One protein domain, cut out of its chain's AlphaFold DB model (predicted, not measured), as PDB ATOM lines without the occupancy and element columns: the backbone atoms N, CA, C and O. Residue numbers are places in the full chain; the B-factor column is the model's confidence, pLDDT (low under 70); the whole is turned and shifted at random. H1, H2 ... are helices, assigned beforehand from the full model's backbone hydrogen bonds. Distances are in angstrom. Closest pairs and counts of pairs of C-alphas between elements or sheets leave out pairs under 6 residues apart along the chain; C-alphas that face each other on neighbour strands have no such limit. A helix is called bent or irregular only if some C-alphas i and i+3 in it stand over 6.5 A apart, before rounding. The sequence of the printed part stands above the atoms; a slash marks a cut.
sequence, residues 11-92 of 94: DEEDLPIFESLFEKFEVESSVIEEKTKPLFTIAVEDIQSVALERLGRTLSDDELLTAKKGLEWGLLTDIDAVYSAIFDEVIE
ATOM      1  N   ASP A  11      -2.778  56.498  93.685       85.50
ATOM      2  CA  ASP A  11      -3.723  57.529  93.275       85.50
ATOM      3  C   ASP A  11      -5.033  56.883  92.799       85.50
ATOM      4  O   ASP A  11      -5.051  55.753  92.301       85.50
ATOM      5  N   GLU A  12      -6.154  57.590  92.959       80.38
ATOM      6  CA  GLU A  12      -7.486  57.052  92.638       80.38
ATOM      7  C   GLU A  12      -7.616  56.677  91.150       80.38
ATOM      8  O   GLU A  12      -8.311  55.727  90.797       80.38
ATOM      9  N   GLU A  13      -6.893  57.378  90.273       88.25
ATOM     10  CA  GLU A  13      -6.845  57.093  88.835       88.25
ATOM     11  C   GLU A  13      -6.182  55.748  88.495       88.25
ATOM     12  O   GLU A  13      -6.526  55.134  87.483       88.25
ATOM     13  N   ASP A  14      -5.299  55.254  89.367       89.31
ATOM     14  CA  ASP A  14      -4.569  54.000  89.176       89.31
ATOM     15  C   ASP A  14      -5.285  52.784  89.790       89.31
ATOM     16  O   ASP A  14      -4.936  51.642  89.471       89.31
ATOM     17  N   LEU A  15      -6.316  52.985  90.624       85.31
ATOM     18  CA  LEU A  15      -7.094  51.910  91.266       85.31
ATOM     19  C   LEU A  15      -7.510  50.783  90.302       85.31
ATOM     20  O   LEU A  15      -7.250  49.622  90.630       85.31
ATOM     21  N   PRO A  16      -8.065  51.057  89.100       88.12
ATOM     22  CA  PRO A  16      -8.500  49.996  88.188       88.12
ATOM     23  C   PRO A  16      -7.353  49.092  87.710       88.12
ATOM     24  O   PRO A  16      -7.549  47.902  87.453       88.12
ATOM     25  N   ILE A  17      -6.141  49.644  87.589       89.38
ATOM     26  CA  ILE A  17      -4.944  48.894  87.186       89.38
ATOM     27  C   ILE A  17      -4.539  47.943  88.315       89.38
ATOM     28  O   ILE A  17      -4.236  46.772  88.067       89.38
ATOM     29  N   PHE A  18      -4.565  48.427  89.558       86.69
ATOM     30  CA  PHE A  18      -4.220  47.633  90.733       86.69
ATOM     31  C   PHE A  18      -5.259  46.553  91.045       86.69
ATOM     32  O   PHE A  18      -4.860  45.429  91.336       86.69
ATOM     33  N   GLU A  19      -6.558  46.823  90.906       85.06
ATOM     34  CA  GLU A  19      -7.609  45.808  91.076       85.06
ATOM     35  C   GLU A  19      -7.426  44.636  90.101       85.06
ATOM     36  O   GLU A  19      -7.414  43.476  90.520       85.06
ATOM     37  N   SER A  20      -7.170  44.932  88.821       88.19
ATOM     38  CA  SER A  20      -6.902  43.902  87.807       88.19
ATOM     39  C   SER A  20      -5.634  43.092  88.109       88.19
ATOM     40  O   SER A  20      -5.588  41.880  87.878       88.19
ATOM     41  N   LEU A  21      -4.594  43.739  88.649       87.25
ATOM     42  CA  LEU A  21      -3.380  43.055  89.091       87.25
ATOM     43  C   LEU A  21      -3.653  42.160  90.307       87.25
ATOM     44  O   LEU A  21      -3.245  41.002  90.301       87.25
ATOM     45  N   PHE A  22      -4.347  42.654  91.331       88.25
ATOM     46  CA  PHE A  22      -4.632  41.889  92.546       88.25
ATOM     47  C   PHE A  22      -5.504  40.669  92.274       88.25
ATOM     48  O   PHE A  22      -5.200  39.598  92.796       88.25
ATOM     49  N   GLU A  23      -6.502  40.788  91.397       86.50
ATOM     50  CA  GLU A  23      -7.312  39.649  90.961       86.50
ATOM     51  C   GLU A  23      -6.446  38.582  90.276       86.50
ATOM     52  O   GLU A  23      -6.520  37.400  90.611       86.50
ATOM     53  N   LYS A  24      -5.537  38.995  89.381       91.38
ATOM     54  CA  LYS A  24      -4.618  38.082  88.682       91.38
ATOM     55  C   LYS A  24      -3.672  37.329  89.625       91.38
ATOM     56  O   LYS A  24      -3.237  36.228  89.290       91.38
ATOM     57  N   PHE A  25      -3.313  37.931  90.755       86.00
ATOM     58  CA  PHE A  25      -2.406  37.349  91.744       86.00
ATOM     59  C   PHE A  25      -3.129  36.773  92.973       86.00
ATOM     60  O   PHE A  25      -2.455  36.404  93.932       86.00
ATOM     61  N   GLU A  26      -4.465  36.690  92.949       83.50
ATOM     62  CA  GLU A  26      -5.296  36.204  94.063       83.50
ATOM     63  C   GLU A  26      -4.991  36.921  95.396       83.50
ATOM     64  O   GLU A  26      -4.992  36.328  96.476       83.50
ATOM     65  N   VAL A  27      -4.690  38.220  95.321       83.56
ATOM     66  CA  VAL A  27      -4.342  39.041  96.482       83.56
ATOM     67  C   VAL A  27      -5.617  39.579  97.123       83.56
ATOM     68  O   VAL A  27      -6.370  40.328  96.503       83.56
ATOM     69  N   GLU A  28      -5.829  39.256  98.399       79.69
ATOM     70  CA  GLU A  28      -6.815  39.959  99.224       79.69
ATOM     71  C   GLU A  28      -6.362  41.413  99.416       79.69
ATOM     72  O   GLU A  28      -5.316  41.670 100.017       79.69
ATOM     73  N   SER A  29      -7.148  42.365  98.914       75.88
ATOM     74  CA  SER A  29      -6.898  43.797  99.075       75.88
ATOM     75  C   SER A  29      -8.011  44.458  99.888       75.88
ATOM     76  O   SER A  29      -9.134  43.962  99.993       75.88
ATOM     77  N   SER A  30      -7.687  45.568 100.540       74.25
ATOM     78  CA  SER A  30      -8.650  46.396 101.263       74.25
ATOM     79  C   SER A  30      -8.250  47.845 101.056       74.25
ATOM     80  O   SER A  30      -7.109  48.212 101.342       74.25
ATOM     81  N   VAL A  31      -9.164  48.659 100.534       71.56
ATOM     82  CA  VAL A  31      -8.922  50.093 100.369       71.56
ATOM     83  C   VAL A  31      -9.033  50.750 101.740       71.56
ATOM     84  O   VAL A  31     -10.054  50.633 102.415       71.56
ATOM     85  N   ILE A  32      -7.969  51.429 102.158       65.62
ATOM     86  CA  ILE A  32      -7.976  52.277 103.347       65.62
ATOM     87  C   ILE A  32      -8.114  53.704 102.828       65.62
ATOM     88  O   ILE A  32      -7.144  54.270 102.326       65.62
ATOM     89  N   GLU A  33      -9.320  54.265 102.889       62.12
ATOM     90  CA  GLU A  33      -9.511  55.686 102.589       62.12
ATOM     91  C   GLU A  33      -8.593  56.529 103.485       62.12
ATOM     92  O   GLU A  33      -8.436  56.250 104.673       62.12
ATOM     93  N   GLU A  34      -8.005  57.605 102.961       59.84
ATOM     94  CA  GLU A  34      -7.093  58.448 103.748       59.84
ATOM     95  C   GLU A  34      -7.771  59.009 105.017       59.84
ATOM     96  O   GLU A  34      -7.144  59.157 106.066       59.84
ATOM     97  N   LYS A  35      -9.096  59.212 104.955       59.31
ATOM     98  CA  LYS A  35      -9.950  59.621 106.082       59.31
ATOM     99  C   LYS A  35     -10.118  58.557 107.172       59.31
ATOM    100  O   LYS A  35     -10.565  58.893 108.265       59.31
ATOM    101  N   THR A  36      -9.807  57.294 106.892       60.94
ATOM    102  CA  THR A  36      -9.903  56.175 107.842       60.94
ATOM    103  C   THR A  36      -8.534  55.697 108.324       60.94
ATOM    104  O   THR A  36      -8.449  54.725 109.078       60.94
ATOM    105  N   LYS A  37      -7.454  56.400 107.953       73.50
ATOM    106  CA  LYS A  37      -6.110  56.114 108.454       73.50
ATOM    107  C   LYS A  37      -6.071  56.284 109.983       73.50
ATOM    108  O   LYS A  37      -6.396  57.364 110.481       73.50
ATOM    109  N   PRO A  38      -5.653  55.257 110.745       71.81
ATOM    110  CA  PRO A  38      -5.560  55.367 112.194       71.81
ATOM    111  C   PRO A  38      -4.481  56.387 112.574       71.81
ATOM    112  O   PRO A  38      -3.338  56.284 112.131       71.81
ATOM    113  N   LEU A  39      -4.848  57.370 113.400       74.31
ATOM    114  CA  LEU A  39      -3.909  58.356 113.955       74.31
ATOM    115  C   LEU A  39      -3.093  57.783 115.123       74.31
ATOM    116  O   LEU A  39      -2.006  58.271 115.416       74.31
ATOM    117  N   PHE A  40      -3.615  56.748 115.783       78.06
ATOM    118  CA  PHE A  40      -2.999  56.116 116.941       78.06
ATOM    119  C   PHE A  40      -3.381  54.634 117.004       78.06
ATOM    120  O   PHE A  40      -4.550  54.283 116.827       78.06
ATOM    121  N   THR A  41      -2.400  53.775 117.280       83.69
ATOM    122  CA  THR A  41      -2.578  52.323 117.394       83.69
ATOM    123  C   THR A  41      -1.711  51.813 118.537       83.69
ATOM    124  O   THR A  41      -0.554  52.209 118.644       83.69
ATOM    125  N   ILE A  42      -2.248  50.913 119.363       86.19
ATOM    126  CA  ILE A  42      -1.472  50.172 120.367       86.19
ATOM    127  C   ILE A  42      -1.415  48.712 119.931       86.19
ATOM    128  O   ILE A  42      -2.465  48.105 119.691       86.19
ATOM    129  N   ALA A  43      -0.215  48.141 119.813       90.38
ATOM    130  CA  ALA A  43      -0.068  46.740 119.459       90.38
ATOM    131  C   ALA A  43      -0.338  45.839 120.672       90.38
ATOM    132  O   ALA A  43      -0.121  46.204 121.828       90.38
ATOM    133  N   VAL A  44      -0.776  44.607 120.408       90.38
ATOM    134  CA  VAL A  44      -0.940  43.595 121.465       90.38
ATOM    135  C   VAL A  44       0.395  43.328 122.164       90.38
ATOM    136  O   VAL A  44       0.421  43.149 123.376       90.38
ATOM    137  N   GLU A  45       1.502  43.352 121.422       90.81
ATOM    138  CA  GLU A  45       2.855  43.158 121.955       90.81
ATOM    139  C   GLU A  45       3.243  44.220 122.995       90.81
ATOM    140  O   GLU A  45       3.865  43.880 124.004       90.81
ATOM    141  N   ASP A  46       2.811  45.471 122.813       92.50
ATOM    142  CA  ASP A  46       3.060  46.552 123.773       92.50
ATOM    143  C   ASP A  46       2.333  46.275 125.094       92.50
ATOM    144  O   ASP A  46       2.926  46.302 126.175       92.50
ATOM    145  N   ILE A  47       1.046  45.920 125.008       92.44
ATOM    146  CA  ILE A  47       0.223  45.557 126.169       92.44
ATOM    147  C   ILE A  47       0.805  44.326 126.877       92.44
ATOM    148  O   ILE A  47       0.870  44.289 128.106       92.44
ATOM    149  N   GLN A  48       1.246  43.326 126.115       93.19
ATOM    150  CA  GLN A  48       1.847  42.108 126.653       93.19
ATOM    151  C   GLN A  48       3.187  42.380 127.342       93.19
ATOM    152  O   GLN A  48       3.456  41.794 128.388       93.19
ATOM    153  N   SER A  49       3.995  43.302 126.813       94.50
ATOM    154  CA  SER A  49       5.256  43.726 127.434       94.50
ATOM    155  C   SER A  49       5.005  44.413 128.776       94.50
ATOM    156  O   SER A  49       5.593  44.035 129.788       94.50
ATOM    157  N   VAL A  50       4.043  45.338 128.827       92.50
ATOM    158  CA  VAL A  50       3.635  45.994 130.081       92.50
ATOM    159  C   VAL A  50       3.070  44.982 131.082       92.50
ATOM    160  O   VAL A  50       3.332  45.080 132.283       92.50
ATOM    161  N   ALA A  51       2.306  43.994 130.617       93.56
ATOM    162  CA  ALA A  51       1.802  42.926 131.471       93.56
ATOM    163  C   ALA A  51       2.934  42.058 132.031       93.56
ATOM    164  O   ALA A  51       2.931  41.753 133.222       93.56
ATOM    165  N   LEU A  52       3.938  41.729 131.218       94.31
ATOM    166  CA  LEU A  52       5.115  40.996 131.668       94.31
ATOM    167  C   LEU A  52       5.863  41.769 132.762       94.31
ATOM    168  O   LEU A  52       6.226  41.187 133.780       94.31
ATOM    169  N   GLU A  53       6.036  43.080 132.597       94.94
ATOM    170  CA  GLU A  53       6.705  43.935 133.583       94.94
ATOM    171  C   GLU A  53       5.904  44.088 134.884       94.94
ATOM    172  O   GLU A  53       6.471  44.032 135.975       94.94
ATOM    173  N   ARG A  54       4.581  44.278 134.796       93.56
ATOM    174  CA  ARG A  54       3.731  44.566 135.967       93.56
ATOM    175  C   ARG A  54       3.223  43.326 136.689       93.56
ATOM    176  O   ARG A  54       3.037  43.361 137.902       93.56
ATOM    177  N   LEU A  55       2.940  42.262 135.945       92.19
ATOM    178  CA  LEU A  55       2.310  41.036 136.440       92.19
ATOM    179  C   LEU A  55       3.265  39.835 136.406       92.19
ATOM    180  O   LEU A  55       2.918  38.781 136.935       92.19
ATOM    181  N   GLY A  56       4.446  39.961 135.789       94.38
ATOM    182  CA  GLY A  56       5.418  38.870 135.652       94.38
ATOM    183  C   GLY A  56       5.014  37.795 134.640       94.38
ATOM    184  O   GLY A  56       5.638  36.737 134.590       94.38
ATOM    185  N   ARG A  57       3.948  38.025 133.864       94.50
ATOM    186  CA  ARG A  57       3.413  37.084 132.874       94.50
ATOM    187  C   ARG A  57       2.646  37.808 131.774       94.50
ATOM    188  O   ARG A  57       2.200  38.937 131.961       94.50
ATOM    189  N   THR A  58       2.425  37.113 130.666       94.31
ATOM    190  CA  THR A  58       1.540  37.566 129.592       94.31
ATOM    191  C   THR A  58       0.065  37.434 129.987       94.31
ATOM    192  O   THR A  58      -0.311  36.592 130.816       94.31
ATOM    193  N   LEU A  59      -0.773  38.272 129.383       93.50
ATOM    194  CA  LEU A  59      -2.230  38.226 129.476       93.50
ATOM    195  C   LEU A  59      -2.790  37.106 128.595       93.50
ATOM    196  O   LEU A  59      -2.278  36.870 127.497       93.50
ATOM    197  N   SER A  60      -3.849  36.448 129.062       94.62
ATOM    198  CA  SER A  60      -4.683  35.579 128.225       94.62
ATOM    199  C   SER A  60      -5.576  36.393 127.278       94.62
ATOM    200  O   SER A  60      -5.707  37.607 127.429       94.62
ATOM    201  N   ASP A  61      -6.238  35.733 126.326       92.81
ATOM    202  CA  ASP A  61      -7.151  36.397 125.382       92.81
ATOM    203  C   ASP A  61      -8.313  37.127 126.087       92.81
ATOM    204  O   ASP A  61      -8.666  38.250 125.721       92.81
ATOM    205  N   ASP A  62      -8.864  36.540 127.155       94.50
ATOM    206  CA  ASP A  62      -9.928  37.159 127.962       94.50
ATOM    207  C   ASP A  62      -9.428  38.399 128.723       94.50
ATOM    208  O   ASP A  62     -10.127  39.414 128.860       94.50
ATOM    209  N   GLU A  63      -8.189  38.339 129.212       93.00
ATOM    210  CA  GLU A  63      -7.541  39.455 129.895       93.00
ATOM    211  C   GLU A  63      -7.165  40.566 128.911       93.00
ATOM    212  O   GLU A  63      -7.353  41.740 129.224       93.00
ATOM    213  N   LEU A  64      -6.719  40.222 127.701       92.81
ATOM    214  CA  LEU A  64      -6.503  41.174 126.613       92.81
ATOM    215  C   LEU A  64      -7.801  41.878 126.221       92.81
ATOM    216  O   LEU A  64      -7.804  43.093 126.023       92.81
ATOM    217  N   LEU A  65      -8.921  41.154 126.153       91.25
ATOM    218  CA  LEU A  65     -10.225  41.757 125.882       91.25
ATOM    219  C   LEU A  65     -10.627  42.741 126.987       91.25
ATOM    220  O   LEU A  65     -11.185  43.804 126.711       91.25
ATOM    221  N   THR A  66     -10.325  42.406 128.240       92.50
ATOM    222  CA  THR A  66     -10.540  43.303 129.382       92.50
ATOM    223  C   THR A  66      -9.639  44.534 129.303       92.50
ATOM    224  O   THR A  66     -10.123  45.653 129.475       92.50
ATOM    225  N   ALA A  67      -8.358  44.356 128.977       90.62
ATOM    226  CA  ALA A  67      -7.406  45.448 128.796       90.62
ATOM    227  C   ALA A  67      -7.847  46.395 127.673       90.62
ATOM    228  O   ALA A  67      -7.836  47.610 127.855       90.62
ATOM    229  N   LYS A  68      -8.329  45.845 126.552       90.44
ATOM    230  CA  LYS A  68      -8.892  46.616 125.440       90.44
ATOM    231  C   LYS A  68     -10.072  47.480 125.890       90.44
ATOM    232  O   LYS A  68     -10.076  48.676 125.628       90.44
ATOM    233  N   LYS A  69     -11.037  46.903 126.612       89.62
ATOM    234  CA  LYS A  69     -12.193  47.653 127.139       89.62
ATOM    235  C   LYS A  69     -11.775  48.757 128.110       89.62
ATOM    236  O   LYS A  69     -12.342  49.844 128.083       89.62
ATOM    237  N   GLY A  70     -10.786  48.485 128.962       89.25
ATOM    238  CA  GLY A  70     -10.224  49.483 129.871       89.25
ATOM    239  C   GLY A  70      -9.559  50.640 129.124       89.25
ATOM    240  O   GLY A  70      -9.776  51.797 129.476       89.25
ATOM    241  N   LEU A  71      -8.810  50.334 128.063       87.31
ATOM    242  CA  LEU A  71      -8.185  51.331 127.197       87.31
ATOM    243  C   LEU A  71      -9.233  52.197 126.482       87.31
ATOM    244  O   LEU A  71      -9.128  53.419 126.509       87.31
ATOM    245  N   GLU A  72     -10.256  51.579 125.889       85.62
ATOM    246  CA  GLU A  72     -11.360  52.288 125.225       85.62
ATOM    247  C   GLU A  72     -12.078  53.231 126.194       85.62
ATOM    248  O   GLU A  72     -12.315  54.391 125.868       85.62
ATOM    249  N   TRP A  73     -12.379  52.761 127.407       87.31
ATOM    250  CA  TRP A  73     -13.033  53.584 128.422       87.31
ATOM    251  C   TRP A  73     -12.154  54.752 128.886       87.31
ATOM    252  O   TRP A  73     -12.647  55.874 129.000       87.31
ATOM    253  N   GLY A  74     -10.859  54.512 129.115       84.75
ATOM    254  CA  GLY A  74      -9.912  55.560 129.506       84.75
ATOM    255  C   GLY A  74      -9.776  56.643 128.437       84.75
ATOM    256  O   GLY A  74      -9.904  57.825 128.738       84.75
ATOM    257  N   LEU A  75      -9.610  56.240 127.175       82.19
ATOM    258  CA  LEU A  75      -9.511  57.178 126.057       82.19
ATOM    259  C   LEU A  75     -10.807  57.961 125.835       82.19
ATOM    260  O   LEU A  75     -10.734  59.149 125.555       82.19
ATOM    261  N   LEU A  76     -11.976  57.327 125.967       79.25
ATOM    262  CA  LEU A  76     -13.269  58.005 125.816       79.25
ATOM    263  C   LEU A  76     -13.546  59.011 126.936       79.25
ATOM    264  O   LEU A  76     -14.160  60.041 126.677       79.25
ATOM    265  N   THR A  77     -13.125  58.712 128.165       80.06
ATOM    266  CA  THR A  77     -13.401  59.571 129.326       80.06
ATOM    267  C   THR A  77     -12.638  60.889 129.242       80.06
ATOM    268  O   THR A  77     -13.201  61.936 129.548       80.06
ATOM    269  N   ASP A  78     -11.396  60.846 128.762       80.88
ATOM    270  CA  ASP A  78     -10.522  62.018 128.665       80.88
ATOM    271  C   ASP A  78     -10.347  62.515 127.221       80.88
ATOM    272  O   ASP A  78      -9.418  63.268 126.920       80.88
ATOM    273  N   ILE A  79     -11.237  62.117 126.305       81.19
ATOM    274  CA  ILE A  79     -11.062  62.387 124.874       81.19
ATOM    275  C   ILE A  79     -11.009  63.886 124.556       81.19
ATOM    276  O   ILE A  79     -10.251  64.307 123.684       81.19
ATOM    277  N   ASP A  80     -11.747  64.704 125.308       82.31
ATOM    278  CA  ASP A  80     -11.744  66.161 125.162       82.31
ATOM    279  C   ASP A  80     -10.393  66.772 125.559       82.31
ATOM    280  O   ASP A  80      -9.914  67.703 124.905       82.31
ATOM    281  N   ALA A  81      -9.741  66.230 126.593       84.31
ATOM    282  CA  ALA A  81      -8.404  66.654 127.001       84.31
ATOM    283  C   ALA A  81      -7.353  66.235 125.966       84.31
ATOM    284  O   ALA A  81      -6.459  67.016 125.648       84.31
ATOM    285  N   VAL A  82      -7.498  65.035 125.392       83.94
ATOM    286  CA  VAL A  82      -6.637  64.550 124.306       83.94
ATOM    287  C   VAL A  82      -6.764  65.446 123.073       83.94
ATOM    288  O   VAL A  82      -5.748  65.887 122.541       83.94
ATOM    289  N   TYR A  83      -7.985  65.775 122.639       85.06
ATOM    290  CA  TYR A  83      -8.182  66.688 121.511       85.06
ATOM    291  C   TYR A  83      -7.654  68.089 121.799       85.06
ATOM    292  O   TYR A  83      -7.000  68.665 120.933       85.06
ATOM    293  N   SER A  84      -7.900  68.620 123.000       86.12
ATOM    294  CA  SER A  84      -7.393  69.940 123.387       86.12
ATOM    295  C   SER A  84      -5.868  69.973 123.317       86.12
ATOM    296  O   SER A  84      -5.329  70.817 122.619       86.12
ATOM    297  N   ALA A  85      -5.175  68.988 123.900       85.44
ATOM    298  CA  ALA A  85      -3.715  68.905 123.835       85.44
ATOM    299  C   ALA A  85      -3.182  68.841 122.391       85.44
ATOM    300  O   ALA A  85      -2.239  69.550 122.052       85.44
ATOM    301  N   ILE A  86      -3.808  68.034 121.524       86.31
ATOM    302  CA  ILE A  86      -3.418  67.934 120.108       86.31
ATOM    303  C   ILE A  86      -3.554  69.293 119.417       86.31
ATOM    304  O   ILE A  86      -2.646  69.727 118.711       86.31
ATOM    305  N   PHE A  87      -4.700  69.956 119.575       86.69
ATOM    306  CA  PHE A  87      -4.960  71.200 118.860       86.69
ATOM    307  C   PHE A  87      -4.228  72.396 119.460       86.69
ATOM    308  O   PHE A  87      -3.786  73.241 118.686       86.69
ATOM    309  N   ASP A  88      -4.034  72.446 120.775       88.75
ATOM    310  CA  ASP A  88      -3.212  73.460 121.436       88.75
ATOM    311  C   ASP A  88      -1.783  73.410 120.880       88.75
ATOM    312  O   ASP A  88      -1.265  74.425 120.423       88.75
ATOM    313  N   GLU A  89      -1.185  72.221 120.770       81.31
ATOM    314  CA  GLU A  89       0.177  72.068 120.247       81.31
ATOM    315  C   GLU A  89       0.283  72.335 118.733       81.31
ATOM    316  O   GLU A  89       1.280  72.884 118.254       81.31
ATOM    317  N   VAL A  90      -0.755  72.014 117.953       83.19
ATOM    318  CA  VAL A  90      -0.831  72.367 116.521       83.19
ATOM    319  C   VAL A  90      -0.998  73.878 116.314       83.19
ATOM    320  O   VAL A  90      -0.518  74.418 115.315       83.19
ATOM    321  N   ILE A  91      -1.694  74.566 117.221       78.38
ATOM    322  CA  ILE A  91      -1.911  76.017 117.164       78.38
ATOM    323  C   ILE A  91      -0.673  76.773 117.657       78.38
ATOM    324  O   ILE A  91      -0.324  77.782 117.052       78.38
ATOM    325  N   GLU A  92       0.008  76.291 118.699       70.88
ATOM    326  CA  GLU A  92       1.241  76.897 119.223       70.88
ATOM    327  C   GLU A  92       2.446  76.734 118.281       70.88
ATOM    328  O   GLU A  92       3.340  77.576 118.288       70.88
TER     329      GLU A  92
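Overview. This is residues 11 to 92 of the 94 residues of an uncharacterized protein of Capnocytophaga sp. oral taxon 326 str. F0382 (UniProt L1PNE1). The model is an extended chain of helices with no common core: a lone helix, H1, at one end, a long strung-out link of residues 25 to 43, and at the other end a loose group in which H2 crosses near H3 at about a right angle. H4 follows H3 after a single residue and sticks out as a free arm. The printed part has 82 residues with four named helices, in the order H1, H2, H3, H4, and no named strand; the class is all helix. The whole is extended, with a radius of gyration of the C-alphas of 19.4 A, and its outline is flat, spanning 49 by 41 by 18 A.

Along the chain. H1 is residues 12 to 24, 19.6 A from first to last C-alpha, and begins with C-alpha 12 at (-7.486, 57.052, 92.638). It is irregular: C-alphas 13 and 16 are 7.3 A apart. Residues 25 to 43 hold no named element. H2 is residues 44 to 55, 15.5 A long, with C-alpha 44 at (-0.940, 43.595, 121.465). H3, the longest helix by residues, is residues 61 to 77 and measures 24.3 A. H4 is residues 79 to 92, 19.8 A long, and ends with C-alpha 92 at (1.241, 76.897, 119.223).

Arrangement. H1 touches no helix and is apart from H2, H3 and H4. H2 and H3 are close but not clearly touching, with 1 pair of C-alphas within 8 A; their closest C-alphas, those of Val 44 and Leu 64, are 8.0 A apart. Their lines are about perpendicular, at 82 degrees, and their centres are 13.7 A apart. H3 and H4 meet only through their link. H2 and H4 are apart. In H2, H3 and H4 every O i to N i+4 pair is within hydrogen-bond range; in H1 it is 7 of 9.

Size, cuts and confidence. The two C-alphas farthest apart are those of Glu 13 and Gly 56, at 51.7 A, while those of Asp 11 and Glu 92, the first and last printed, are 32.8 A apart. The link from H1 to H2 is long, with 19 residues; the links from H2 to H3 and from H3 to H4 are tight. Three stretches stand free: residues 20 to 26, of which 20 to 24 belong to H1; residues 32 to 41; and residues 72 to 92, of which 72 to 77 belong to H3 and 79 to 92 to H4. The printed part has no cut. The mean pLDDT of the printed part is 85.0, and residues 32 to 36 are under 70.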